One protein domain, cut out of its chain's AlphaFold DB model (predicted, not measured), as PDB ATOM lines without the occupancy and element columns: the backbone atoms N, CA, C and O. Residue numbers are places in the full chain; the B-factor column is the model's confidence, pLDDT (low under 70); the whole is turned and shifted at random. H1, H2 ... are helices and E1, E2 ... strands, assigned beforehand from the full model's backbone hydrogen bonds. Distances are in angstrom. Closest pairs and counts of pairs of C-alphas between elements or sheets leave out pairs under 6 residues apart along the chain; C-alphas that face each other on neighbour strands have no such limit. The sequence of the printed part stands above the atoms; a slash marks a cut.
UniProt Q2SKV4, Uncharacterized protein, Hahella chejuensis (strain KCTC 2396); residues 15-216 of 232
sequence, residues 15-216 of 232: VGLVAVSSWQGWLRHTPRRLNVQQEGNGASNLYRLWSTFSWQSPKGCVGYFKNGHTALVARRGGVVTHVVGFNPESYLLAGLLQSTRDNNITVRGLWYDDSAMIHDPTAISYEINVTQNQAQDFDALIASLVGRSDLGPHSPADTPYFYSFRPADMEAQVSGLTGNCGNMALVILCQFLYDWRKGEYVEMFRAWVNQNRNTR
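AT A GLANCE: This is residues 15 to 216 of the 232 residues of an uncharacterized protein of Hahella chejuensis (strain KCTC 2396) (UniProt Q2SKV4). A strongly twisted sheet of seven strands curls like part of a barrel round the helix H8, while H6 covers E2 and E3 close to H8. H9 folds back along H8 as a helical hairpin, H5 is on the sheet face opposite H6, and the short H1, H2 and H3 lie with long loops towards one end. The printed part has 202 residues, with the order E1 H1 H2 H3 E2 E3 H4 E4 H5 E5 H6 E6 H7 E7 H8 H9. The mixed sheet runs E5 E1 E2 E3 E4 E6 E7, in a mixed helix and strand class. It is compact, with a radius of gyration of the C-alphas of 16.7 A and spans of 45 by 44 by 35 A.

IN THESE COORDINATES: E1 is residues 15 to 20, from C-alpha 15 at (145.650, 121.019, 98.980). H1 is 22 to 26, H2 47 to 50 and H3 62 to 66. E2, 69 to 76, is 22.5 A long and E3, 79 to 88, 27.8 A. H4 is 91 to 101, E4 107 to 113, H5 115 to 119 and E5 124 to 129. H6, 132 to 145, is 20.3 A long. E6 is 161 to 163, H7 167 to 173 and E7 177 to 179. H8, 181 to 195, is 21.9 A long; H9, 199 to 211, is 18.2 A and ends at C-alpha 211 (133.870, 101.317, 94.059).

HOW THE PARTS SIT: E5 and E1 are antiparallel, with N 17 and O 126 2.9 A apart, within hydrogen-bond range, as are E1 and E2, N 18 and O 71, 2.8 A. The hairpin E2 and E3 has N 72 and O 84 at 2.8 A; E3 and E4 are antiparallel, with N 87 and O 110 at 2.9 A; and the neighbour strands E4 and E6 have N 163 and O 107 at 2.7 A, each of these pairs within hydrogen-bond range. E6, H7 and E7 form a strand-helix-strand unit, two parallel strands with a helix between, its crossover right-handed; N 162 and O 177 are 2.8 A apart. There are three layers, helices on both faces: H8 on one, H7 on the other. The closest C-alphas of E3 and H8, Phe 86 and Cys 181, are 4.5 A apart. H6 is over E2 and E3, at a height over the sheet of 8.2 A. H4 and H5 are on the same face, opposite H6. H8 and H9 touch, C-alphas of Cys 190 and Val 202 5.4 A apart, opposite ways at a shallow tilt of 31 degrees. H1 touches H3, which only grazes the sheet; H2 touches no helix. H1, H6, H8 and H9 have every O i to N i+4 pair within hydrogen-bond range, H4 has 6 of 7, H3 0 of 1, H5 0 of 1 and H7 1 of 3, with O i to N i+3 pairs 1 of 2 in H3, 2 of 2 in H5 and 2 of 4 in H7; H2 is too short for an O i to N i+4 pair.

THE WHOLE: The C-alphas farthest apart, of Thr 100 and Gln 132, are 47.3 A apart. The printed part has no cut. The long links are H1 to H2, H2 to H3 and H6 to E6; residues 32 to 37 stand free. Mean pLDDT of the printed part is 73.1, under 70 at residues 20 to 68, 95, 118 to 123 and 211 to 216.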
ATOM      1  N   VAL A  15     145.154 121.764 100.133       91.44
ATOM      2  CA  VAL A  15     145.650 121.019  98.980       91.44
ATOM      3  C   VAL A  15     144.569 120.083  98.487       91.44
ATOM      4  O   VAL A  15     143.699 119.670  99.255       91.44
ATOM      5  N   GLY A  16     144.632 119.693  97.225       89.00
ATOM      6  CA  GLY A  16     143.730 118.670  96.734       89.00
ATOM      7  C   GLY A  16     143.712 118.577  95.229       89.00
ATOM      8  O   GLY A  16     144.759 118.614  94.583       89.00
ATOM      9  N   LEU A  17     142.507 118.432  94.686       85.69
ATOM     10  CA  LEU A  17     142.266 118.227  93.266       85.69
ATOM     11  C   LEU A  17     141.273 119.258  92.742       85.69
ATOM     12  O   LEU A  17     140.302 119.585  93.415       85.69
ATOM     13  N   VAL A  18     141.472 119.715  91.514       79.62
ATOM     14  CA  VAL A  18     140.480 120.474  90.750       79.62
ATOM     15  C   VAL A  18     140.114 119.691  89.501       79.62
ATOM     16  O   VAL A  18     140.984 119.121  88.846       79.62
ATOM     17  N   ALA A  19     138.827 119.638  89.175       75.44
ATOM     18  CA  ALA A  19     138.326 118.963  87.991       75.44
ATOM     19  C   ALA A  19     137.390 119.862  87.182       75.44
ATOM     20  O   ALA A  19     136.599 120.602  87.754       75.44
ATOM     21  N   VAL A  20     137.457 119.778  85.852       69.25
ATOM     22  CA  VAL A  20     136.602 120.535  84.911       69.25
ATOM     23  C   VAL A  20     135.850 119.576  84.011       69.25
ATOM     24  O   VAL A  20     136.466 118.611  83.564       69.25
ATOM     25  N   SER A  21     134.572 119.835  83.684       60.53
ATOM     26  CA  SER A  21     133.775 118.965  82.802       60.53
ATOM     27  C   SER A  21     133.007 119.639  81.678       60.53
ATOM     28  O   SER A  21     132.027 120.353  81.884       60.53
ATOM     29  N   SER A  22     133.370 119.268  80.448       52.25
ATOM     30  CA  SER A  22     132.639 119.619  79.233       52.25
ATOM     31  C   SER A  22     131.212 119.056  79.209       52.25
ATOM     32  O   SER A  22     130.293 119.758  78.784       52.25
ATOM     33  N   TRP A  23     130.988 117.852  79.751       44.59
ATOM     34  CA  TRP A  23     129.658 117.233  79.840       44.59
ATOM     35  C   TRP A  23     128.714 117.973  80.797       44.59
ATOM     36  O   TRP A  23     127.533 118.120  80.485       44.59
ATOM     37  N   GLN A  24     129.208 118.521  81.915       42.69
ATOM     38  CA  GLN A  24     128.374 119.359  82.791       42.69
ATOM     39  C   GLN A  24     127.980 120.691  82.139       42.69
ATOM     40  O   GLN A  24     126.846 121.141  82.317       42.69
ATOM     41  N   GLY A  25     128.867 121.283  81.329       40.22
ATOM     42  CA  GLY A  25     128.541 122.466  80.525       40.22
ATOM     43  C   GLY A  25     127.445 122.202  79.486       40.22
ATOM     44  O   GLY A  25     126.630 123.080  79.207       40.22
ATOM     45  N   TRP A  26     127.384 120.977  78.955       33.91
ATOM     46  CA  TRP A  26     126.349 120.540  78.013       33.91
ATOM     47  C   TRP A  26     125.014 120.219  78.700       33.91
ATOM     48  O   TRP A  26     123.954 120.596  78.206       33.91
ATOM     49  N   LEU A  27     125.063 119.593  79.877       35.81
ATOM     50  CA  LEU A  27     123.884 119.200  80.657       35.81
ATOM     51  C   LEU A  27     123.294 120.336  81.514       35.81
ATOM     52  O   LEU A  27     122.320 120.110  82.228       35.81
ATOM     53  N   ARG A  28     123.860 121.554  81.450       40.84
ATOM     54  CA  ARG A  28     123.470 122.702  82.295       40.84
ATOM     55  C   ARG A  28     123.361 122.312  83.770       40.84
ATOM     56  O   ARG A  28     122.446 122.753  84.470       40.84
ATOM     57  N   HIS A  29     124.287 121.485  84.249       37.41
ATOM     58  CA  HIS A  29     124.422 121.288  85.680       37.41
ATOM     59  C   HIS A  29     125.019 122.573  86.245       37.41
ATOM     60  O   HIS A  29     126.229 122.717  86.358       37.41
ATOM     61  N   THR A  30     124.157 123.531  86.587       38.12
ATOM     62  CA  THR A  30     124.490 124.458  87.662       38.12
ATOM     63  C   THR A  30     124.904 123.589  88.847       38.12
ATOM     64  O   THR A  30     124.142 122.672  89.186       38.12
ATOM     65  N   PRO A  31     126.089 123.798  89.447       39.31
ATOM     66  CA  PRO A  31     126.451 123.102  90.670       39.31
ATOM     67  C   PRO A  31     125.317 123.348  91.664       39.31
ATOM     68  O   PRO A  31     125.058 124.473  92.095       39.31
ATOM     69  N   ARG A  32     124.515 122.306  91.910       37.41
ATOM     70  CA  ARG A  32     123.309 122.426  92.721       37.41
ATOM     71  C   ARG A  32     123.774 122.621  94.156       37.41
ATOM     72  O   ARG A  32     124.091 121.651  94.826       37.41
ATOM     73  N   ARG A  33     123.750 123.884  94.588       36.66
ATOM     74  CA  ARG A  33     124.001 124.365  95.953       36.66
ATOM     75  C   ARG A  33     125.428 124.135  96.445       36.66
ATOM     76  O   ARG A  33     125.726 123.110  97.042       36.66
ATOM     77  N   LEU A  34     126.258 125.163  96.325       36.59
ATOM     78  CA  LEU A  34     127.384 125.368  97.230       36.59
ATOM     79  C   LEU A  34     127.305 126.821  97.707       36.59
ATOM     80  O   LEU A  34     127.196 127.729  96.888       36.59
ATOM     81  N   ASN A  35     127.309 127.044  99.022       33.09
ATOM     82  CA  ASN A  35     127.377 128.378  99.643       33.09
ATOM     83  C   ASN A  35     128.792 128.979  99.492       33.09
ATOM     84  O   ASN A  35     129.359 129.490 100.450       33.09
ATOM     85  N   VAL A  36     129.394 128.829  98.314       40.44
ATOM     86  CA  VAL A  36     130.825 128.994  98.072       40.44
ATOM     87  C   VAL A  36     131.020 129.787  96.791       40.44
ATOM     88  O   VAL A  36     130.357 129.531  95.785       40.44
ATOM     89  N   GLN A  37     131.943 130.742  96.830       36.28
ATOM     90  CA  GLN A  37     132.326 131.546  95.680       36.28
ATOM     91  C   GLN A  37     133.087 130.667  94.676       36.28
ATOM     92  O   GLN A  37     134.209 130.239  94.928       36.28
ATOM     93  N   GLN A  38     132.448 130.372  93.546       39.12
ATOM     94  CA  GLN A  38     133.107 129.794  92.379       39.12
ATOM     95  C   GLN A  38     133.616 130.948  91.514       39.12
ATOM     96  O   GLN A  38     132.837 131.824  91.141       39.12
ATOM     97  N   GLU A  39     134.910 130.969  91.194       40.47
ATOM     98  CA  GLU A  39     135.480 131.993  90.300       40.47
ATOM     99  C   GLU A  39     134.973 131.850  88.852       40.47
ATOM    100  O   GLU A  39     135.004 132.801  88.073       40.47
ATOM    101  N   GLY A  40     134.431 130.683  88.497       40.16
ATOM    102  CA  GLY A  40     133.882 130.399  87.181       40.16
ATOM    103  C   GLY A  40     132.385 130.714  87.067       40.16
ATOM    104  O   GLY A  40     131.537 129.845  87.252       40.16
ATOM    105  N   ASN A  41     132.028 131.940  86.679       33.53
ATOM    106  CA  ASN A  41     130.671 132.220  86.199       33.53
ATOM    107  C   ASN A  41     130.483 131.599  84.804       33.53
ATOM    108  O   ASN A  41     131.108 132.043  83.845       33.53
ATOM    109  N   GLY A  42     129.613 130.585  84.702       37.31
ATOM    110  CA  GLY A  42     129.044 129.991  83.476       37.31
ATOM    111  C   GLY A  42     129.413 130.636  82.131       37.31
ATOM    112  O   GLY A  42     128.611 131.383  81.579       37.31
ATOM    113  N   ALA A  43     130.581 130.326  81.564       35.91
ATOM    114  CA  ALA A  43     130.975 130.781  80.232       35.91
ATOM    115  C   ALA A  43     130.325 129.931  79.125       35.91
ATOM    116  O   ALA A  43     130.247 128.702  79.209       35.91
ATOM    117  N   SER A  44     129.862 130.595  78.061       35.81
ATOM    118  CA  SER A  44     129.213 129.948  76.917       35.81
ATOM    119  C   SER A  44     130.184 129.047  76.138       35.81
ATOM    120  O   SER A  44     131.386 129.307  76.069       35.81
ATOM    121  N   ASN A  45     129.664 128.000  75.485       38.69
ATOM    122  CA  ASN A  45     130.466 127.077  74.665       38.69
ATOM    123  C   ASN A  45     131.237 127.780  73.530       38.69
ATOM    124  O   ASN A  45     132.272 127.279  73.107       38.69
ATOM    125  N   LEU A  46     130.760 128.940  73.060       39.66
ATOM    126  CA  LEU A  46     131.486 129.772  72.098       39.66
ATOM    127  C   LEU A  46     132.676 130.471  72.756       39.66
ATOM    128  O   LEU A  46     133.773 130.378  72.226       39.66
ATOM    129  N   TYR A  47     132.514 131.090  73.931       41.59
ATOM    130  CA  TYR A  47     133.648 131.674  74.660       41.59
ATOM    131  C   TYR A  47     134.735 130.625  74.940       41.59
ATOM    132  O   TYR A  47     135.911 130.904  74.745       41.59
ATOM    133  N   ARG A  48     134.330 129.389  75.266       44.53
ATOM    134  CA  ARG A  48     135.217 128.226  75.442       44.53
ATOM    135  C   ARG A  48     135.939 127.752  74.189       44.53
ATOM    136  O   ARG A  48     136.935 127.064  74.356       44.53
ATOM    137  N   LEU A  49     135.415 128.050  72.997       41.69
ATOM    138  CA  LEU A  49     136.004 127.718  71.692       41.69
ATOM    139  C   LEU A  49     136.893 128.861  71.155       41.69
ATOM    140  O   LEU A  49     137.775 128.638  70.331       41.69
ATOM    141  N   TRP A  50     136.650 130.091  71.618       39.59
ATOM    142  CA  TRP A  50     137.399 131.291  71.237       39.59
ATOM    143  C   TRP A  50     138.557 131.601  72.201       39.59
ATOM    144  O   TRP A  50     139.615 132.023  71.744       39.59
ATOM    145  N   SER A  51     138.425 131.312  73.503       36.25
ATOM    146  CA  SER A  51     139.545 131.345  74.467       36.25
ATOM    147  C   SER A  51     140.576 130.231  74.221       36.25
ATOM    148  O   SER A  51     141.698 130.284  74.716       36.25
ATOM    149  N   THR A  52     140.197 129.245  73.406       40.12
ATOM    150  CA  THR A  52     140.984 128.093  72.950       40.12
ATOM    151  C   THR A  52     142.177 128.434  72.080       40.12
ATOM    152  O   THR A  52     143.137 127.670  72.011       40.12
ATOM    153  N   PHE A  53     142.110 129.558  71.377       37.47
ATOM    154  CA  PHE A  53     143.124 129.964  70.418       37.47
ATOM    155  C   PHE A  53     144.018 131.042  71.025       37.47
ATOM    156  O   PHE A  53     144.185 132.119  70.461       37.47
ATOM    157  N   SER A  54     144.629 130.752  72.176       38.34
ATOM    158  CA  SER A  54     145.854 131.462  72.536       38.34
ATOM    159  C   SER A  54     147.032 130.727  71.897       38.34
ATOM    160  O   SER A  54     147.213 129.524  72.087       38.34
ATOM    161  N   TRP A  55     147.860 131.447  71.135       37.50
ATOM    162  CA  TRP A  55     149.107 130.909  70.565       37.50
ATOM    163  C   TRP A  55     150.060 130.345  71.640       37.50
ATOM    164  O   TRP A  55     150.968 129.584  71.323       37.50
ATOM    165  N   GLN A  56     149.844 130.709  72.908       34.88
ATOM    166  CA  GLN A  56     150.696 130.370  74.046       34.88
ATOM    167  C   GLN A  56     150.254 129.098  74.794       34.88
ATOM    168  O   GLN A  56     151.086 128.475  75.447       34.88
ATOM    169  N   SER A  57     148.990 128.661  74.681       37.12
ATOM    170  CA  SER A  57     148.517 127.405  75.286       37.12
ATOM    171  C   SER A  57     147.368 126.762  74.487       37.12
ATOM    172  O   SER A  57     146.222 126.728  74.939       37.12
ATOM    173  N   PRO A  58     147.649 126.169  73.308       35.78
ATOM    174  CA  PRO A  58     146.657 125.428  72.508       35.78
ATOM    175  C   PRO A  58     146.091 124.164  73.205       35.78
ATOM    176  O   PRO A  58     145.264 123.448  72.640       35.78
ATOM    177  N   LYS A  59     146.551 123.867  74.431       44.81
ATOM    178  CA  LYS A  59     146.319 122.639  75.211       44.81
ATOM    179  C   LYS A  59     144.988 122.638  75.971       44.81
ATOM    180  O   LYS A  59     144.438 121.573  76.231       44.81
ATOM    181  N   GLY A  60     144.435 123.815  76.269       38.28
ATOM    182  CA  GLY A  60     143.302 123.972  77.184       38.28
ATOM    183  C   GLY A  60     141.929 123.517  76.679       38.28
ATOM    184  O   GLY A  60     140.945 123.725  77.383       38.28
ATOM    185  N   CYS A  61     141.782 122.970  75.464       39.75
ATOM    186  CA  CYS A  61     140.432 122.795  74.907       39.75
ATOM    187  C   CYS A  61     140.192 121.552  74.056       39.75
ATOM    188  O   CYS A  61     139.120 120.981  74.182       39.75
ATOM    189  N   VAL A  62     141.105 121.077  73.203       36.75
ATOM    190  CA  VAL A  62     140.739 119.945  72.317       36.75
ATOM    191  C   VAL A  62     140.603 118.634  73.104       36.75
ATOM    192  O   VAL A  62     139.674 117.863  72.860       36.75
ATOM    193  N   GLY A  63     141.469 118.414  74.101       38.12
ATOM    194  CA  GLY A  63     141.342 117.298  75.043       38.12
ATOM    195  C   GLY A  63     140.187 117.500  76.029       38.12
ATOM    196  O   GLY A  63     139.315 116.638  76.137       38.12
ATOM    197  N   TYR A  64     140.131 118.678  76.664       46.97
ATOM    198  CA  TYR A  64     139.165 119.007  77.725       46.97
ATOM    199  C   TYR A  64     137.715 119.117  77.234       46.97
ATOM    200  O   TYR A  64     136.788 118.884  78.008       46.97
ATOM    201  N   PHE A  65     137.500 119.420  75.949       42.16
ATOM    202  CA  PHE A  65     136.171 119.497  75.343       42.16
ATOM    203  C   PHE A  65     135.499 118.123  75.220       42.16
ATOM    204  O   PHE A  65     134.283 118.026  75.375       42.16
ATOM    205  N   LYS A  66     136.260 117.043  74.995       46.03
ATOM    206  CA  LYS A  66     135.702 115.679  74.892       46.03
ATOM    207  C   LYS A  66     135.776 114.905  76.206       46.03
ATOM    208  O   LYS A  66     134.785 114.302  76.608       46.03
ATOM    209  N   ASN A  67     136.926 114.970  76.872       55.19
ATOM    210  CA  ASN A  67     137.250 114.224  78.078       55.19
ATOM    211  C   ASN A  67     137.779 115.246  79.075       55.19
ATOM    212  O   ASN A  67     138.905 115.708  78.918       55.19
ATOM    213  N   GLY A  68     136.978 115.698  80.037       66.12
ATOM    214  CA  GLY A  68     137.535 116.695  80.947       66.12
ATOM    215  C   GLY A  68     138.505 116.078  81.951       66.12
ATOM    216  O   GLY A  68     138.893 114.916  81.847       66.12
ATOM    217  N   HIS A  69     138.977 116.909  82.865       79.06
ATOM    218  CA  HIS A  69     140.344 116.795  83.356       79.06
ATOM    219  C   HIS A  69     140.415 117.016  84.854       79.06
ATOM    220  O   HIS A  69     139.581 117.744  85.387       79.06
ATOM    221  N   THR A  70     141.399 116.394  85.498       83.12
ATOM    222  CA  THR A  70     141.658 116.498  86.934       83.12
ATOM    223  C   THR A  70     143.119 116.884  87.137       83.12
ATOM    224  O   THR A  70     144.009 116.225  86.603       83.12
ATOM    225  N   ALA A  71     143.369 117.916  87.931       87.81
ATOM    226  CA  ALA A  71     144.699 118.416  88.254       87.81
ATOM    227  C   ALA A  71     144.877 118.543  89.771       87.81
ATOM    228  O   ALA A  71     143.899 118.626  90.514       87.81
ATOM    229  N   LEU A  72     146.127 118.561  90.229       92.81
ATOM    230  CA  LEU A  72     146.489 118.925  91.598       92.81
ATOM    231  C   LEU A  72     146.249 120.417  91.805       92.81
ATOM    232  O   LEU A  72     146.484 121.194  90.886       92.81
ATOM    233  N   VAL A  73     145.823 120.817  93.000       90.94
ATOM    234  CA  VAL A  73     145.669 122.227  93.375       90.94
ATOM    235  C   VAL A  73     146.270 122.488  94.752       90.94
ATOM    236  O   VAL A  73     146.103 121.684  95.672       90.94
ATOM    237  N   ALA A  74     146.959 123.621  94.887       93.00
ATOM    238  CA  ALA A  74     147.434 124.155  96.158       93.00
ATOM    239  C   ALA A  74     146.853 125.553  96.394       93.00
ATOM    240  O   ALA A  74     146.778 126.372  95.476       93.00
ATOM    241  N   ARG A  75     146.459 125.828  97.639       88.62
ATOM    242  CA  ARG A  75     145.964 127.129  98.089       88.62
ATOM    243  C   ARG A  75     146.752 127.600  99.297       88.62
ATOM    244  O   ARG A  75     146.961 126.853 100.256       88.62
ATOM    245  N   ARG A  76     147.158 128.867  99.266       89.25
ATOM    246  CA  ARG A  76     147.922 129.509 100.336       89.25
ATOM    247  C   ARG A  76     147.319 130.869 100.651       89.25
ATOM    248  O   ARG A  76     147.276 131.734  99.783       89.25
ATOM    249  N   GLY A  77     146.863 131.055 101.889       82.69
ATOM    250  CA  GLY A  77     146.226 132.307 102.310       82.69
ATOM    251  C   GLY A  77     145.006 132.643 101.451       82.69
ATOM    252  O   GLY A  77     144.907 133.741 100.913       82.69
ATOM    253  N   GLY A  78     144.129 131.663 101.230       79.38
ATOM    254  CA  GLY A  78     142.911 131.825 100.435       79.38
ATOM    255  C   GLY A  78     143.109 131.880  98.916       79.38
ATOM    256  O   GLY A  78     142.126 131.752  98.191       79.38
ATOM    257  N   VAL A  79     144.339 131.987  98.402       83.00
ATOM    258  CA  VAL A  79     144.625 132.118  96.960       83.00
ATOM    259  C   VAL A  79     145.126 130.799  96.380       83.00
ATOM    260  O   VAL A  79     146.015 130.175  96.962       83.00
ATOM    261  N   VAL A  80     144.570 130.366  95.242       85.56
ATOM    262  CA  VAL A  80     145.124 129.230  94.486       85.56
ATOM    263  C   VAL A  80     146.462 129.650  93.899       85.56
ATOM    264  O   VAL A  80     146.525 130.602  93.125       85.56
ATOM    265  N   THR A  81     147.529 128.955  94.275       88.94
ATOM    266  CA  THR A  81     148.891 129.297  93.854       88.94
ATOM    267  C   THR A  81     149.333 128.496  92.642       88.94
ATOM    268  O   THR A  81     149.904 129.067  91.721       88.94
ATOM    269  N   HIS A  82     149.022 127.199  92.610       89.94
ATOM    270  CA  HIS A  82     149.355 126.324  91.492       89.94
ATOM    271  C   HIS A  82     148.225 125.339  91.209       89.94
ATOM    272  O   HIS A  82     147.576 124.826  92.126       89.94
ATOM    273  N   VAL A  83     148.048 125.046  89.919       88.38
ATOM    274  CA  VAL A  83     147.239 123.934  89.424       88.38
ATOM    275  C   VAL A  83     148.056 123.162  88.409       88.38
ATOM    276  O   VAL A  83     148.515 123.740  87.427       88.38
ATOM    277  N   VAL A  84     148.271 121.871  88.656       92.88
ATOM    278  CA  VAL A  84     149.215 121.068  87.868       92.88
ATOM    279  C   VAL A  84     148.605 119.721  87.517       92.88
ATOM    280  O   VAL A  84     148.267 118.928  88.398       92.88
ATOM    281  N   GLY A  85     148.436 119.459  86.221       91.00
ATOM    282  CA  GLY A  85     147.773 118.257  85.718       91.00
ATOM    283  C   GLY A  85     148.667 117.409  84.825       91.00
ATOM    284  O   GLY A  85     149.485 117.910  84.051       91.00
ATOM    285  N   PHE A  86     148.503 116.091  84.929       90.56
ATOM    286  CA  PHE A  86     149.219 115.124  84.101       90.56
ATOM    287  C   PHE A  86     148.442 114.845  82.819       90.56
ATOM    288  O   PHE A  86     147.284 114.438  82.858       90.56
ATOM    289  N   ASN A  87     149.074 115.030  81.670       87.44
ATOM    290  CA  ASN A  87     148.438 114.937  80.362       87.44
ATOM    291  C   ASN A  87     149.338 114.172  79.379       87.44
ATOM    292  O   ASN A  87     150.499 113.910  79.689       87.44
ATOM    293  N   PRO A  88     148.853 113.835  78.172       85.56
ATOM    294  CA  PRO A  88     149.730 113.409  77.091       85.56
ATOM    295  C   PRO A  88     150.844 114.429  76.825       85.56
ATOM    296  O   PRO A  88     150.589 115.629  76.724       85.56
ATOM    297  N   GLU A  89     152.072 113.959  76.615       85.06
ATOM    298  CA  GLU A  89     153.182 114.795  76.134       85.06
ATOM    299  C   GLU A  89     152.852 115.400  74.755       85.06
ATOM    300  O   GLU A  89     153.156 116.556  74.473       85.06
ATOM    301  N   SER A  90     152.149 114.642  73.906       82.06
ATOM    302  CA  SER A  90     151.649 115.111  72.614       82.06
ATOM    303  C   SER A  90     150.160 114.813  72.459       82.06
ATOM    304  O   SER A  90     149.754 113.674  72.215       82.06
ATOM    305  N   TYR A  91     149.336 115.859  72.547       73.69
ATOM    306  CA  TYR A  91     147.894 115.768  72.297       73.69
ATOM    307  C   TYR A  91     147.571 115.365  70.855       73.69
ATOM    308  O   TYR A  91     146.598 114.649  70.629       73.69
ATOM    309  N   LEU A  92     148.389 115.786  69.883       75.69
ATOM    310  CA  LEU A  92     148.223 115.384  68.486       75.69
ATOM    311  C   LEU A  92     148.414 113.872  68.336       75.69
ATOM    312  O   LEU A  92     147.568 113.204  67.748       75.69
ATOM    313  N   LEU A  93     149.496 113.330  68.905       75.75
ATOM    314  CA  LEU A  93     149.755 111.893  68.877       75.75
ATOM    315  C   LEU A  93     148.652 111.122  69.608       75.75
ATOM    316  O   LEU A  93     148.144 110.141  69.072       75.75
ATOM    317  N   ALA A  94     148.248 111.587  70.793       75.81
ATOM    318  CA  ALA A  94     147.157 110.977  71.543       75.81
ATOM    319  C   ALA A  94     145.850 110.958  70.732       75.81
ATOM    320  O   ALA A  94     145.195 109.923  70.667       75.81
ATOM    321  N   GLY A  95     145.502 112.059  70.057       69.44
ATOM    322  CA  GLY A  95     144.306 112.153  69.216       69.44
ATOM    323  C   GLY A  95     144.354 111.258  67.973       69.44
ATOM    324  O   GLY A  95     143.359 110.614  67.645       69.44
ATOM    325  N   LEU A  96     145.508 111.165  67.304       72.81
ATOM    326  CA  LEU A  96     145.710 110.269  66.155       72.81
ATOM    327  C   LEU A  96     145.651 108.789  66.554       72.81
ATOM    328  O   LEU A  96     145.086 107.959  65.842       72.81
ATOM    329  N   LEU A  97     146.223 108.436  67.705       76.25
ATOM    330  CA  LEU A  97     146.107 107.080  68.230       76.25
ATOM    331  C   LEU A  97     144.670 106.788  68.658       76.25
ATOM    332  O   LEU A  97     144.181 105.696  68.396       76.25
ATOM    333  N   GLN A  98     143.966 107.763  69.235       74.44
ATOM    334  CA  GLN A  98     142.574 107.586  69.638       74.44
ATOM    335  C   GLN A  98     141.644 107.350  68.439       74.44
ATOM    336  O   GLN A  98     140.734 106.534  68.522       74.44
ATOM    337  N   SER A  99     141.876 108.000  67.294       71.62
ATOM    338  CA  SER A  99     141.050 107.774  66.097       71.62
ATOM    339  C   SER A  99     141.232 106.385  65.477       71.62
ATOM    340  O   SER A  99     140.348 105.918  64.764       71.62
ATOM    341  N   THR A 100     142.355 105.716  65.755       79.81
ATOM    342  CA  THR A 100     142.691 104.397  65.195       79.81
ATOM    343  C   THR A 100     142.561 103.252  66.200       79.81
ATOM    344  O   THR A 100     142.370 102.108  65.793       79.81
ATOM    345  N   ARG A 101     142.659 103.534  67.503       76.94
ATOM    346  CA  ARG A 101     142.675 102.546  68.598       76.94
ATOM    347  C   ARG A 101     141.642 102.828  69.692       76.94
ATOM    348  O   ARG A 101     141.677 102.182  70.739       76.94
ATOM    349  N   ASP A 102     140.733 103.774  69.458       77.38
ATOM    350  CA  ASP A 102     139.781 104.266  70.458       77.38
ATOM    351  C   ASP A 102     140.518 104.694  71.751       77.38
ATOM    352  O   ASP A 102     141.647 105.174  71.704       77.38
ATOM    353  N   ASN A 103     139.931 104.533  72.935       74.06
ATOM    354  CA  ASN A 103     140.564 104.906  74.204       74.06
ATOM    355  C   ASN A 103     141.687 103.951  74.674       74.06
ATOM    356  O   ASN A 103     142.280 104.193  75.729       74.06
ATOM    357  N   ASN A 104     142.005 102.892  73.917       80.25
ATOM    358  CA  ASN A 104     143.060 101.922  74.243       80.25
ATOM    359  C   ASN A 104     144.432 102.420  73.761       80.25
ATOM    360  O   ASN A 104     145.080 101.816  72.901       80.25
ATOM    361  N   ILE A 105     144.857 103.567  74.286       82.50
ATOM    362  CA  ILE A 105     146.135 104.188  73.934       82.50
ATOM    363  C   ILE A 105     147.043 104.289  75.148       82.50
ATOM    364  O   ILE A 105     146.578 104.483  76.272       82.50
ATOM    365  N   THR A 106     148.343 104.244  74.882       88.12
ATOM    366  CA  THR A 106     149.389 104.580  75.841       88.12
ATOM    367  C   THR A 106     150.356 105.518  75.143       88.12
ATOM    368  O   THR A 106     150.882 105.196  74.077       88.12
ATOM    369  N   VAL A 107     150.561 106.699  75.712       89.12
ATOM    370  CA  VAL A 107     151.503 107.713  75.221       89.12
ATOM    371  C   VAL A 107     152.339 108.210  76.387       89.12
ATOM    372  O   VAL A 107     151.946 108.040  77.536       89.12
ATOM    373  N   ARG A 108     153.496 108.821  76.127       91.94
ATOM    374  CA  ARG A 108     154.253 109.479  77.198       91.94
ATOM    375  C   ARG A 108     153.395 110.543  77.865       91.94
ATOM    376  O   ARG A 108     152.650 111.253  77.184       91.94
ATOM    377  N   GLY A 109     153.476 110.610  79.186       90.38
ATOM    378  CA  GLY A 109     152.808 111.652  79.946       90.38
ATOM    379  C   GLY A 109     153.750 112.790  80.323       90.38
ATOM    380  O   GLY A 109     154.971 112.627  80.350       90.38
ATOM    381  N   LEU A 110     153.172 113.951  80.591       91.50
ATOM    382  CA  LEU A 110     153.871 115.159  81.009       91.50
ATOM    383  C   LEU A 110     152.965 115.945  81.960       91.50
ATOM    384  O   LEU A 110     151.751 116.009  81.757       91.50
ATOM    385  N   TRP A 111     153.549 116.552  82.984       92.12
ATOM    386  CA  TRP A 111     152.852 117.497  83.850       92.12
ATOM    387  C   TRP A 111     152.866 118.899  83.248       92.12
ATOM    388  O   TRP A 111     153.895 119.384  82.773       92.12
ATOM    389  N   TYR A 112     151.719 119.564  83.304       86.81
ATOM    390  CA  TYR A 112     151.516 120.902  82.764       86.81
ATOM    391  C   TYR A 112     150.995 121.844  83.838       86.81
ATOM    392  O   TYR A 112     150.280 121.424  84.745       86.81
ATOM    393  N   ASP A 113     151.322 123.123  83.680       86.44
ATOM    394  CA  ASP A 113     150.596 124.198  84.345       86.44
ATOM    395  C   ASP A 113     149.179 124.267  83.760       86.44
ATOM    396  O   ASP A 113     148.980 124.557  82.578       86.44
ATOM    397  N   ASP A 114     148.217 123.952  84.616       82.50
ATOM    398  CA  ASP A 114     146.791 123.916  84.342       82.50
ATOM    399  C   ASP A 114     146.049 125.011  85.135       82.50
ATOM    400  O   ASP A 114     144.844 124.920  85.357       82.50
ATOM    401  N   SER A 115     146.741 126.083  85.540       77.94
ATOM    402  CA  SER A 115     146.171 127.246  86.249       77.94
ATOM    403  C   SER A 115     144.913 127.806  85.589       77.94
ATOM    404  O   SER A 115     143.962 128.155  86.283       77.94
ATOM    405  N   ALA A 116     144.832 127.788  84.257       70.06
ATOM    406  CA  ALA A 116     143.639 128.207  83.522       70.06
ATOM    407  C   ALA A 116     142.362 127.413  83.883       70.06
ATOM    408  O   ALA A 116     141.259 127.918  83.665       70.06
ATOM    409  N   MET A 117     142.479 126.202  84.448       73.06
ATOM    410  CA  MET A 117     141.334 125.388  84.868       73.06
ATOM    411  C   MET A 117     140.471 126.077  85.921       73.06
ATOM    412  O   MET A 117     139.262 125.876  85.905       73.06
ATOM    413  N   ILE A 118     141.042 126.884  86.821       68.94
ATOM    414  CA  ILE A 118     140.273 127.505  87.920       68.94
ATOM    415  C   ILE A 118     139.274 128.550  87.422       68.94
ATOM    416  O   ILE A 118     138.284 128.835  88.089       68.94
ATOM    417  N   HIS A 119     139.521 129.094  86.232       65.75
ATOM    418  CA  HIS A 119     138.637 130.049  85.576       65.75
ATOM    419  C   HIS A 119     137.565 129.357  84.724       65.75
ATOM    420  O   HIS A 119     136.690 130.031  84.174       65.75
ATOM    421  N   ASP A 120     137.608 128.025  84.590       61.19
ATOM    422  CA  ASP A 120     136.553 127.301  83.898       61.19
ATOM    423  C   ASP A 120     135.276 127.281  84.764       61.19
ATOM    424  O   ASP A 120     135.306 126.918  85.939       61.19
ATOM    425  N   PRO A 121     134.112 127.622  84.196       56.84
ATOM    426  CA  PRO A 121     132.839 127.665  84.923       56.84
ATOM    427  C   PRO A 121     132.327 126.321  85.450       56.84
ATOM    428  O   PRO A 121     131.360 126.277  86.204       56.84
ATOM    429  N   THR A 122     132.909 125.215  85.000       60.31
ATOM    430  CA  THR A 122     132.608 123.859  85.472       60.31
ATOM    431  C   THR A 122     133.702 123.321  86.381       60.31
ATOM    432  O   THR A 122     133.687 122.133  86.697       60.31
ATOM    433  N   ALA A 123     134.659 124.165  86.775       66.75
ATOM    434  CA  ALA A 123     135.683 123.794  87.724       66.75
ATOM    435  C   ALA A 123     135.063 123.514  89.092       66.75
ATOM    436  O   ALA A 123     134.329 124.325  89.660       66.75
ATOM    437  N   ILE A 124     135.389 122.348  89.628       70.19
ATOM    438  CA  ILE A 124     135.058 121.935  90.981       70.19
ATOM    439  C   ILE A 124     136.361 121.530  91.652       70.19
ATOM    440  O   ILE A 124     137.078 120.674  91.134       70.19
ATOM    441  N   SER A 125     136.659 122.126  92.804       73.56
ATOM    442  CA  SER A 125     137.788 121.718  93.629       73.56
ATOM    443  C   SER A 125     137.336 120.883  94.827       73.56
ATOM    444  O   SER A 125     136.341 121.173  95.493       73.56
ATOM    445  N   TYR A 126     138.085 119.815  95.078       75.25
ATOM    446  CA  TYR A 126     138.083 119.056  96.315       75.25
ATOM    447  C   TYR A 126     139.360 119.427  97.057       75.25
ATOM    448  O   TYR A 126     140.457 119.101  96.603       75.25
ATOM    449  N   GLU A 127     139.224 120.115  98.183       80.38
ATOM    450  CA  GLU A 127     140.349 120.671  98.923       80.38
ATOM    451  C   GLU A 127     140.301 120.206 100.386       80.38
ATOM    452  O   GLU A 127     139.246 120.152 101.019       80.38
ATOM    453  N   ILE A 128     141.461 119.829 100.916       82.62
ATOM    454  CA  ILE A 128     141.654 119.388 102.297       82.62
ATOM    455  C   ILE A 128     142.439 120.472 103.015       82.62
ATOM    456  O   ILE A 128     143.535 120.835 102.584       82.62
ATOM    457  N   ASN A 129     141.908 120.942 104.142       85.81
ATOM    458  CA  ASN A 129     142.600 121.915 104.976       85.81
ATOM    459  C   ASN A 129     143.859 121.296 105.591       85.81
ATOM    460  O   ASN A 129     143.843 120.200 106.179       85.81
ATOM    461  N   VAL A 130     144.953 122.036 105.467       88.00
ATOM    462  CA  VAL A 130     146.279 121.670 105.954       88.00
ATOM    463  C   VAL A 130     146.911 122.860 106.670       88.00
ATOM    464  O   VAL A 130     146.382 123.967 106.677       88.00
ATOM    465  N   THR A 131     148.046 122.633 107.320       92.75
ATOM    466  CA  THR A 131     148.835 123.732 107.883       92.75
ATOM    467  C   THR A 131     149.518 124.540 106.777       92.75
ATOM    468  O   THR A 131     149.709 124.061 105.659       92.75
ATOM    469  N   GLN A 132     149.952 125.756 107.107       93.81
ATOM    470  CA  GLN A 132     150.709 126.609 106.190       93.81
ATOM    471  C   GLN A 132     151.946 125.909 105.610       93.81
ATOM    472  O   GLN A 132     152.163 125.978 104.403       93.81
ATOM    473  N   ASN A 133     152.730 125.221 106.446       96.31
ATOM    474  CA  ASN A 133     153.944 124.526 106.004       96.31
ATOM    475  C   ASN A 133     153.605 123.385 105.038       96.31
ATOM    476  O   ASN A 133     154.209 123.271 103.983       96.31
ATOM    477  N   GLN A 134     152.562 122.609 105.338       95.12
ATOM    478  CA  GLN A 134     152.096 121.531 104.461       95.12
ATOM    479  C   GLN A 134     151.642 122.051 103.092       95.12
ATOM    480  O   GLN A 134     152.005 121.484 102.063       95.12
ATOM    481  N   ALA A 135     150.884 123.152 103.060       94.00
ATOM    482  CA  ALA A 135     150.498 123.779 101.800       94.00
ATOM    483  C   ALA A 135     151.715 124.300 101.024       94.00
ATOM    484  O   ALA A 135     151.745 124.158  99.810       94.00
ATOM    485  N   GLN A 136     152.719 124.870 101.701       95.62
ATOM    486  CA  GLN A 136     153.962 125.331 101.070       95.62
ATOM    487  C   GLN A 136     154.788 124.183 100.480       95.62
ATOM    488  O   GLN A 136     155.243 124.296  99.345       95.62
ATOM    489  N   ASP A 137     154.950 123.084 101.216       95.19
ATOM    490  CA  ASP A 137     155.718 121.921 100.761       95.19
ATOM    491  C   ASP A 137     155.063 121.273  99.536       95.19
ATOM    492  O   ASP A 137     155.730 120.947  98.552       95.19
ATOM    493  N   PHE A 138     153.736 121.130  99.568       95.56
ATOM    494  CA  PHE A 138     152.975 120.593  98.445       95.56
ATOM    495  C   PHE A 138     152.990 121.531  97.234       95.56
ATOM    496  O   PHE A 138     153.229 121.073  96.121       95.56
ATOM    497  N   ASP A 139     152.793 122.835  97.448       94.81
ATOM    498  CA  ASP A 139     152.888 123.884  96.425       94.81
ATOM    499  C   ASP A 139     154.244 123.848  95.705       94.81
ATOM    500  O   ASP A 139     154.296 123.789  94.476       94.81
ATOM    501  N   ALA A 140     155.341 123.793  96.467       94.94
ATOM    502  CA  ALA A 140     156.691 123.706  95.924       94.94
ATOM    503  C   ALA A 140     156.907 122.420  95.112       94.94
ATOM    504  O   ALA A 140     157.498 122.471  94.028       94.94
ATOM    505  N   LEU A 141     156.405 121.276  95.597       94.50
ATOM    506  CA  LEU A 141     156.495 120.034  94.839       94.50
ATOM    507  C   LEU A 141     155.720 120.137  93.527       94.50
ATOM    508  O   LEU A 141     156.305 119.877  92.477       94.50
ATOM    509  N   ILE A 142     154.427 120.470  93.562       94.88
ATOM    510  CA  ILE A 142     153.611 120.418  92.344       94.88
ATOM    511  C   ILE A 142     154.103 121.434  91.312       94.88
ATOM    512  O   ILE A 142     154.155 121.104  90.132       94.88
ATOM    513  N   ALA A 143     154.581 122.607  91.742       93.88
ATOM    514  CA  ALA A 143     155.238 123.570  90.862       93.88
ATOM    515  C   ALA A 143     156.469 122.962  90.166       93.88
ATOM    516  O   ALA A 143     156.666 123.153  88.967       93.88
ATOM    517  N   SER A 144     157.265 122.166  90.889       94.81
ATOM    518  CA  SER A 144     158.432 121.478  90.325       94.81
ATOM    519  C   SER A 144     158.083 120.385  89.309       94.81
ATOM    520  O   SER A 144     158.957 119.973  88.547       94.81
ATOM    521  N   LEU A 145     156.832 119.905  89.282       94.62
ATOM    522  CA  LEU A 145     156.397 118.878  88.336       94.62
ATOM    523  C   LEU A 145     156.259 119.417  86.917       94.62
ATOM    524  O   LEU A 145     156.435 118.651  85.980       94.62
ATOM    525  N   VAL A 146     155.954 120.703  86.734       93.00
ATOM    526  CA  VAL A 146     155.680 121.272  85.408       93.00
ATOM    527  C   VAL A 146     156.852 121.018  84.454       93.00
ATOM    528  O   VAL A 146     157.995 121.378  84.727       93.00
ATOM    529  N   GLY A 147     156.564 120.380  83.317       88.62
ATOM    530  CA  GLY A 147     157.569 119.986  82.327       88.62
ATOM    531  C   GLY A 147     158.284 118.662  82.619       88.62
ATOM    532  O   GLY A 147     159.149 118.265  81.840       88.62
ATOM    533  N   ARG A 148     157.927 117.952  83.695       92.81
ATOM    534  CA  ARG A 148     158.431 116.607  84.002       92.81
ATOM    535  C   ARG A 148     157.504 115.525  83.460       92.81
ATOM    536  O   ARG A 148     156.289 115.703  83.378       92.81
ATOM    537  N   SER A 149     158.088 114.369  83.166       92.00
ATOM    538  CA  SER A 149     157.392 113.136  82.770       92.00
ATOM    539  C   SER A 149     157.475 112.058  83.855       92.00
ATOM    540  O   SER A 149     157.463 110.877  83.537       92.00
ATOM    541  N   ASP A 150     157.614 112.446  85.122       91.50
ATOM    542  CA  ASP A 150     157.714 111.550  86.279       91.50
ATOM    543  C   ASP A 150     156.926 112.102  87.479       91.50
ATOM    544  O   ASP A 150     156.247 113.114  87.348       91.50
ATOM    545  N   LEU A 151     156.968 111.461  88.647       88.06
ATOM    546  CA  LEU A 151     156.271 111.908  89.868       88.06
ATOM    547  C   LEU A 151     157.109 112.868  90.738       88.06
ATOM    548  O   LEU A 151     156.837 113.020  91.929       88.06
ATOM    549  N   GLY A 152     158.132 113.514  90.173       87.25
ATOM    550  CA  GLY A 152     158.987 114.462  90.885       87.25
ATOM    551  C   GLY A 152     160.264 113.845  91.479       87.25
ATOM    552  O   GLY A 152     160.688 112.768  91.054       87.25
ATOM    553  N   PRO A 153     160.905 114.519  92.455       80.12
ATOM    554  CA  PRO A 153     162.251 114.195  92.950       80.12
ATOM    555  C   PRO A 153     162.439 112.788  93.534       80.12
ATOM    556  O   PRO A 153     163.568 112.313  93.621       80.12
ATOM    557  N   HIS A 154     161.354 112.126  93.935       74.38
ATOM    558  CA  HIS A 154     161.378 110.782  94.523       74.38
ATOM    559  C   HIS A 154     160.928 109.686  93.550       74.38
ATOM    560  O   HIS A 154     160.693 108.550  93.959       74.38
ATOM    561  N   SER A 155     160.796 110.016  92.265       82.50
ATOM    562  CA  SER A 155     160.465 109.040  91.229       82.50
ATOM    563  C   SER A 155     161.547 107.966  91.142       82.50
ATOM    564  O   SER A 155     162.730 108.316  91.093       82.50
ATOM    565  N   PRO A 156     161.185 106.671  91.097       81.12
ATOM    566  CA  PRO A 156     162.149 105.620  90.818       81.12
ATOM    567  C   PRO A 156     162.916 105.912  89.527       81.12
ATOM    568  O   PRO A 156     162.320 106.254  88.500       81.12
ATOM    569  N   ALA A 157     164.240 105.768  89.584       77.44
ATOM    570  CA  ALA A 157     165.088 105.898  88.407       77.44
ATOM    571  C   ALA A 157     164.647 104.899  87.322       77.44
ATOM    572  O   ALA A 157     164.151 103.813  87.626       77.44
ATOM    573  N   ASP A 158     164.794 105.297  86.058       83.12
ATOM    574  CA  ASP A 158     164.536 104.466  84.873       83.12
ATOM    575  C   ASP A 158     163.102 103.921  84.724       83.12
ATOM    576  O   ASP A 158     162.848 103.052  83.888       83.12
ATOM    577  N   THR A 159     162.132 104.448  85.479       87.44
ATOM    578  CA  THR A 159     160.714 104.095  85.320       87.44
ATOM    579  C   THR A 159     160.029 105.066  84.360       87.44
ATOM    580  O   THR A 159     159.921 106.251  84.675       87.44
ATOM    581  N   PRO A 160     159.537 104.620  83.191       89.44
ATOM    582  CA  PRO A 160     158.781 105.497  82.310       89.44
ATOM    583  C   PRO A 160     157.344 105.677  82.814       89.44
ATOM    584  O   PRO A 160     156.716 104.737  83.309       89.44
ATOM    585  N   TYR A 161     156.808 106.885  82.631       91.50
ATOM    586  CA  TYR A 161     155.434 107.223  82.991       91.50
ATOM    587  C   TYR A 161     154.604 107.519  81.753       91.50
ATOM    588  O   TYR A 161     154.962 108.332  80.891       91.50
ATOM    589  N   PHE A 162     153.456 106.867  81.686       92.31
ATOM    590  CA  PHE A 162     152.578 106.920  80.539       92.31
ATOM    591  C   PHE A 162     151.209 107.473  80.898       92.31
ATOM    592  O   PHE A 162     150.637 107.177  81.948       92.31
ATOM    593  N   TYR A 163     150.670 108.243  79.961       89.62
ATOM    594  CA  TYR A 163     149.286 108.655  79.938       89.62
ATOM    595  C   TYR A 163     148.439 107.641  79.158       89.62
ATOM    596  O   TYR A 163     148.778 107.268  78.029       89.62
ATOM    597  N   SER A 164     147.298 107.249  79.722       86.50
ATOM    598  CA  SER A 164     146.273 106.452  79.040       86.50
ATOM    599  C   SER A 164     144.872 106.898  79.441       86.50
ATOM    600  O   SER A 164     144.645 107.227  80.598       86.50
ATOM    601  N   PHE A 165     143.898 106.837  78.528       77.50
ATOM    602  CA  PHE A 165     142.485 107.036  78.881       77.50
ATOM    603  C   PHE A 165     141.866 105.819  79.593       77.50
ATOM    604  O   PHE A 165     140.840 105.960  80.261       77.50
ATOM    605  N   ARG A 166     142.490 104.635  79.486       78.25
ATOM    606  CA  ARG A 166     142.051 103.372  80.105       78.25
ATOM    607  C   ARG A 166     143.212 102.688  80.835       78.25
ATOM    608  O   ARG A 166     143.613 101.589  80.462       78.25
ATOM    609  N   PRO A 167     143.772 103.320  81.880       80.31
ATOM    610  CA  PRO A 167     145.004 102.844  82.505       80.31
ATOM    611  C   PRO A 167     144.895 101.406  83.021       80.31
ATOM    612  O   PRO A 167     145.818 100.632  82.808       80.31
ATOM    613  N   ALA A 168     143.743 101.007  83.571       78.62
ATOM    614  CA  ALA A 168     143.504  99.642  84.046       78.62
ATOM    615  C   ALA A 168     143.666  98.552  82.965       78.62
ATOM    616  O   ALA A 168     144.077  97.441  83.283       78.62
ATOM    617  N   ASP A 169     143.358  98.865  81.705       81.44
ATOM    618  CA  ASP A 169     143.455  97.914  80.589       81.44
ATOM    619  C   ASP A 169     144.834  97.955  79.909       81.44
ATOM    620  O   ASP A 169     145.238  97.011  79.223       81.44
ATOM    621  N   MET A 170     145.553  99.067  80.084       85.38
ATOM    622  CA  MET A 170     146.800  99.363  79.381       85.38
ATOM    623  C   MET A 170     148.050  99.152  80.239       85.38
ATOM    624  O   MET A 170     149.126  98.958  79.681       85.38
ATOM    625  N   GLU A 171     147.930  99.154  81.569       83.19
ATOM    626  CA  GLU A 171     149.054  98.993  82.500       83.19
ATOM    627  C   GLU A 171     149.834  97.694  82.246       83.19
ATOM    628  O   GLU A 171     151.057  97.713  82.195       83.19
ATOM    629  N   ALA A 172     149.142  96.582  81.969       83.06
ATOM    630  CA  ALA A 172     149.784  95.300  81.667       83.06
ATOM    631  C   ALA A 172     150.503  95.260  80.301       83.06
ATOM    632  O   ALA A 172     151.226  94.306  80.016       83.06
ATOM    633  N   GLN A 173     150.284  96.255  79.434       84.06
ATOM    634  CA  GLN A 173     150.807  96.279  78.064       84.06
ATOM    635  C   GLN A 173     152.128  97.045  77.936       84.06
ATOM    636  O   GLN A 173     152.753  97.009  76.875       84.06
ATOM    637  N   VAL A 174     152.555  97.749  78.986       84.38
ATOM    638  CA  VAL A 174     153.788  98.541  78.984       84.38
ATOM    639  C   VAL A 174     154.616  98.270  80.234       84.38
ATOM    640  O   VAL A 174     154.089  98.012  81.308       84.38
ATOM    641  N   SER A 175     155.939  98.350  80.098       85.94
ATOM    642  CA  SER A 175     156.840  98.342  81.250       85.94
ATOM    643  C   SER A 175     156.986  99.778  81.748       85.94
ATOM    644  O   SER A 175     157.684 100.571  81.121       85.94
ATOM    645  N   GLY A 176     156.253 100.135  82.804       87.12
ATOM    646  CA  GLY A 176     156.219 101.485  83.373       87.12
ATOM    647  C   GLY A 176     154.949 101.757  84.177       87.12
ATOM    648  O   GLY A 176     154.090 100.887  84.311       87.12
ATOM    649  N   LEU A 177     154.815 102.981  84.686       87.38
ATOM    650  CA  LEU A 177     153.619 103.416  85.409       87.38
ATOM    651  C   LEU A 177     152.636 104.078  84.445       87.38
ATOM    652  O   LEU A 177     152.945 105.099  83.832       87.38
ATOM    653  N   THR A 178     151.439 103.506  84.316       88.56
ATOM    654  CA  THR A 178     150.390 104.015  83.421       88.56
ATOM    655  C   THR A 178     149.236 104.592  84.223       88.56
ATOM    656  O   THR A 178     148.668 103.930  85.086       88.56
ATOM    657  N   GLY A 179     148.842 105.821  83.910       86.00
ATOM    658  CA  GLY A 179     147.749 106.513  84.582       86.00
ATOM    659  C   GLY A 179     147.124 107.558  83.673       86.00
ATOM    660  O   GLY A 179     147.675 107.905  82.636       86.00
ATOM    661  N   ASN A 180     145.965 108.082  84.049       85.31
ATOM    662  CA  ASN A 180     145.482 109.343  83.488       85.31
ATOM    663  C   ASN A 180     145.751 110.504  84.451       85.31
ATOM    664  O   ASN A 180     146.370 110.328  85.502       85.31
ATOM    665  N   CYS A 181     145.239 111.678  84.089       86.62
ATOM    666  CA  CYS A 181     145.343 112.903  84.870       86.62
ATOM    667  C   CYS A 181     144.932 112.725  86.336       86.62
ATOM    668  O   CYS A 181     145.695 113.062  87.238       86.62
ATOM    669  N   GLY A 182     143.772 112.120  86.584       83.38
ATOM    670  CA  GLY A 182     143.266 111.928  87.933       83.38
ATOM    671  C   GLY A 182     143.966 110.814  88.707       83.38
ATOM    672  O   GLY A 182     144.210 110.984  89.896       83.38
ATOM    673  N   ASN A 183     144.365 109.713  88.059       85.44
ATOM    674  CA  ASN A 183     145.148 108.666  88.722       85.44
ATOM    675  C   ASN A 183     146.501 109.202  89.207       85.44
ATOM    676  O   ASN A 183     146.844 109.004  90.371       85.44
ATOM    677  N   MET A 184     147.247 109.903  88.345       90.06
ATOM    678  CA  MET A 184     148.562 110.432  88.717       90.06
ATOM    679  C   MET A 184     148.456 111.532  89.774       90.06
ATOM    680  O   MET A 184     149.219 111.531  90.738       90.06
ATOM    681  N   ALA A 185     147.479 112.434  89.641       90.31
ATOM    682  CA  ALA A 185     147.217 113.458  90.647       90.31
ATOM    683  C   ALA A 185     146.882 112.829  92.012       90.31
ATOM    684  O   ALA A 185     147.427 113.229  93.040       90.31
ATOM    685  N   LEU A 186     146.041 111.791  92.025       88.50
ATOM    686  CA  LEU A 186     145.661 111.110  93.257       88.50
ATOM    687  C   LEU A 186     146.839 110.401  93.930       88.50
ATOM    688  O   LEU A 186     146.941 110.451  95.150       88.50
ATOM    689  N   VAL A 187     147.729 109.764  93.161       88.62
ATOM    690  CA  VAL A 187     148.935 109.120  93.710       88.62
ATOM    691  C   VAL A 187     149.776 110.132  94.490       88.62
ATOM    692  O   VAL A 187     150.124 109.871  95.641       88.62
ATOM    693  N   ILE A 188     150.034 111.307  93.906       92.25
ATOM    694  CA  ILE A 188     150.809 112.366  94.564       92.25
ATOM    695  C   ILE A 188     150.074 112.893  95.798       92.25
ATOM    696  O   ILE A 188     150.659 112.968  96.877       92.25
ATOM    697  N   LEU A 189     148.783 113.211  95.679       92.31
ATOM    698  CA  LEU A 189     148.006 113.720  96.807       92.31
ATOM    699  C   LEU A 189     147.963 112.721  97.976       92.31
ATOM    700  O   LEU A 189     148.182 113.101  99.126       92.31
ATOM    701  N   CYS A 190     147.711 111.441  97.696       90.56
ATOM    702  CA  CYS A 190     147.643 110.400  98.719       90.56
ATOM    703  C   CYS A 190     148.980 110.185  99.430       90.56
ATOM    704  O   CYS A 190     148.963 109.937 100.635       90.56
ATOM    705  N   GLN A 191     150.112 110.315  98.731       90.81
ATOM    706  CA  GLN A 191     151.434 110.243  99.357       90.81
ATOM    707  C   GLN A 191     151.576 111.307 100.456       90.81
ATOM    708  O   GLN A 191     151.858 110.974 101.605       90.81
ATOM    709  N   PHE A 192     151.270 112.569 100.144       93.12
ATOM    710  CA  PHE A 192     151.351 113.660 101.123       93.12
ATOM    711  C   PHE A 192     150.370 113.489 102.276       93.12
ATOM    712  O   PHE A 192     150.729 113.677 103.435       93.12
ATOM    713  N   LEU A 193     149.125 113.115 101.977       90.69
ATOM    714  CA  LEU A 193     148.123 112.892 103.017       90.69
ATOM    715  C   LEU A 193     148.539 111.761 103.959       90.69
ATOM    716  O   LEU A 193     148.345 111.876 105.169       90.69
ATOM    717  N   TYR A 194     149.145 110.700 103.433       90.44
ATOM    718  CA  TYR A 194     149.688 109.628 104.254       90.44
ATOM    719  C   TYR A 194     150.819 110.132 105.164       90.44
ATOM    720  O   TYR A 194     150.746 109.955 106.383       90.44
ATOM    721  N   ASP A 195     151.802 110.842 104.602       91.25
ATOM    722  CA  ASP A 195     152.957 111.377 105.339       91.25
ATOM    723  C   ASP A 195     152.540 112.384 106.425       91.25
ATOM    724  O   ASP A 195     153.118 112.447 107.514       91.25
ATOM    725  N   TRP A 196     151.464 113.129 106.180       93.56
ATOM    726  CA  TRP A 196     150.868 114.070 107.127       93.56
ATOM    727  C   TRP A 196     149.906 113.438 108.133       93.56
ATOM    728  O   TRP A 196     149.236 114.165 108.870       93.56
ATOM    729  N   ARG A 197     149.833 112.102 108.184       93.19
ATOM    730  CA  ARG A 197     148.946 111.341 109.078       93.19
ATOM    731  C   ARG A 197     147.461 111.673 108.886       93.19
ATOM    732  O   ARG A 197     146.684 111.594 109.832       93.19
ATOM    733  N   LYS A 198     147.076 112.011 107.656       86.19
ATOM    734  CA  LYS A 198     145.702 112.238 107.173       86.19
ATOM    735  C   LYS A 198     145.182 110.999 106.429       86.19
ATOM    736  O   LYS A 198     144.578 111.091 105.356       86.19
ATOM    737  N   GLY A 199     145.481 109.815 106.973       83.75
ATOM    738  CA  GLY A 199     145.218 108.518 106.341       83.75
ATOM    739  C   GLY A 199     143.735 108.246 106.081       83.75
ATOM    740  O   GLY A 199     143.397 107.528 105.147       83.75
ATOM    741  N   GLU A 200     142.837 108.875 106.834       82.62
ATOM    742  CA  GLU A 200     141.392 108.821 106.621       82.62
ATOM    743  C   GLU A 200     140.970 109.328 105.233       82.62
ATOM    744  O   GLU A 200     140.065 108.761 104.620       82.62
ATOM    745  N   TYR A 201     141.660 110.337 104.692       81.94
ATOM    746  CA  TYR A 201     141.400 110.837 103.341       81.94
ATOM    747  C   TYR A 201     141.950 109.885 102.278       81.94
ATOM    748  O   TYR A 201     141.304 109.665 101.254       81.94
ATOM    749  N   VAL A 202     143.108 109.269 102.536       83.56
ATOM    750  CA  VAL A 202     143.678 108.231 101.661       83.56
ATOM    751  C   VAL A 202     142.723 107.043 101.566       83.56
ATOM    752  O   VAL A 202     142.437 106.560 100.473       83.56
ATOM    753  N   GLU A 203     142.169 106.612 102.697       79.38
ATOM    754  CA  GLU A 203     141.181 105.537 102.752       79.38
ATOM    755  C   GLU A 203     139.884 105.891 102.031       79.38
ATOM    756  O   GLU A 203     139.364 105.074 101.271       79.38
ATOM    757  N   MET A 204     139.399 107.123 102.190       79.19
ATOM    758  CA  MET A 204     138.247 107.633 101.450       79.19
ATOM    759  C   MET A 204     138.486 107.570  99.931       79.19
ATOM    760  O   MET A 204     137.665 107.022  99.192       79.19
ATOM    761  N   PHE A 205     139.631 108.065  99.451       78.88
ATOM    762  CA  PHE A 205     139.980 108.009  98.032       78.88
ATOM    763  C   PHE A 205     140.157 106.574  97.525       78.88
ATOM    764  O   PHE A 205     139.662 106.229  96.451       78.88
ATOM    765  N   ARG A 206     140.806 105.710  98.312       79.00
ATOM    766  CA  ARG A 206     140.988 104.290  97.994       79.00
ATOM    767  C   ARG A 206     139.652 103.563  97.887       79.00
ATOM    768  O   ARG A 206     139.419 102.851  96.908       79.00
ATOM    769  N   ALA A 207     138.771 103.739  98.872       73.62
ATOM    770  CA  ALA A 207     137.429 103.166  98.873       73.62
ATOM    771  C   ALA A 207     136.667 103.585  97.614       73.62
ATOM    772  O   ALA A 207     136.025 102.759  96.968       73.62
ATOM    773  N   TRP A 208     136.819 104.841  97.210       70.69
ATOM    774  CA  TRP A 208     136.150 105.365  96.038       70.69
ATOM    775  C   TRP A 208     136.688 104.821  94.709       70.69
ATOM    776  O   TRP A 208     135.902 104.390  93.858       70.69
ATOM    777  N   VAL A 209     138.011 104.756  94.529       71.50
ATOM    778  CA  VAL A 209     138.621 104.082  93.365       71.50
ATOM    779  C   VAL A 209     138.135 102.631  93.286       71.50
ATOM    780  O   VAL A 209     137.751 102.155  92.216       71.50
ATOM    781  N   ASN A 210     138.064 101.949  94.432       70.31
ATOM    782  CA  ASN A 210     137.624 100.558  94.534       70.31
ATOM    783  C   ASN A 210     136.123 100.344  94.300       70.31
ATOM    784  O   ASN A 210     135.729  99.222  93.985       70.31
ATOM    785  N   GLN A 211     135.283 101.369  94.452       67.06
ATOM    786  CA  GLN A 211     133.870 101.317  94.059       67.06
ATOM    787  C   GLN A 211     133.715 101.434  92.535       67.06
ATOM    788  O   GLN A 211     132.847 100.791  91.948       67.06
ATOM    789  N   ASN A 212     134.617 102.155  91.863       63.94
ATOM    790  CA  ASN A 212     134.637 102.322  90.407       63.94
ATOM    791  C   ASN A 212     135.434 101.204  89.703       63.94
ATOM    792  O   ASN A 212     136.291 101.458  88.853       63.94
ATOM    793  N   ARG A 213     135.153  99.938  90.054       56.72
ATOM    794  CA  ARG A 213     135.950  98.761  89.643       56.72
ATOM    795  C   ARG A 213     136.131  98.599  88.137       56.72
ATOM    796  O   ARG A 213     137.169  98.095  87.725       56.72
ATOM    797  N   ASN A 214     135.144  99.015  87.344       54.56
ATOM    798  CA  ASN A 214     135.147  98.825  85.890       54.56
ATOM    799  C   ASN A 214     136.186  99.694  85.177       54.56
ATOM    800  O   ASN A 214     136.591  99.367  84.070       54.56
ATOM    801  N   THR A 215     136.603 100.801  85.790       55.28
ATOM    802  CA  THR A 215     137.573 101.721  85.189       55.28
ATOM    803  C   THR A 215     138.831 101.868  86.037       55.28
ATOM    804  O   THR A 215     139.853 102.290  85.500       55.28
ATOM    805  N   ARG A 216     138.761 101.560  87.350       56.47
ATOM    806  CA  ARG A 216     139.781 101.885  88.376       56.47
ATOM    807  C   ARG A 216     140.352 103.291  88.178       56.47
ATOM    808  O   ARG A 216     141.532 103.571  88.383       56.47
TER     809      ARG A 216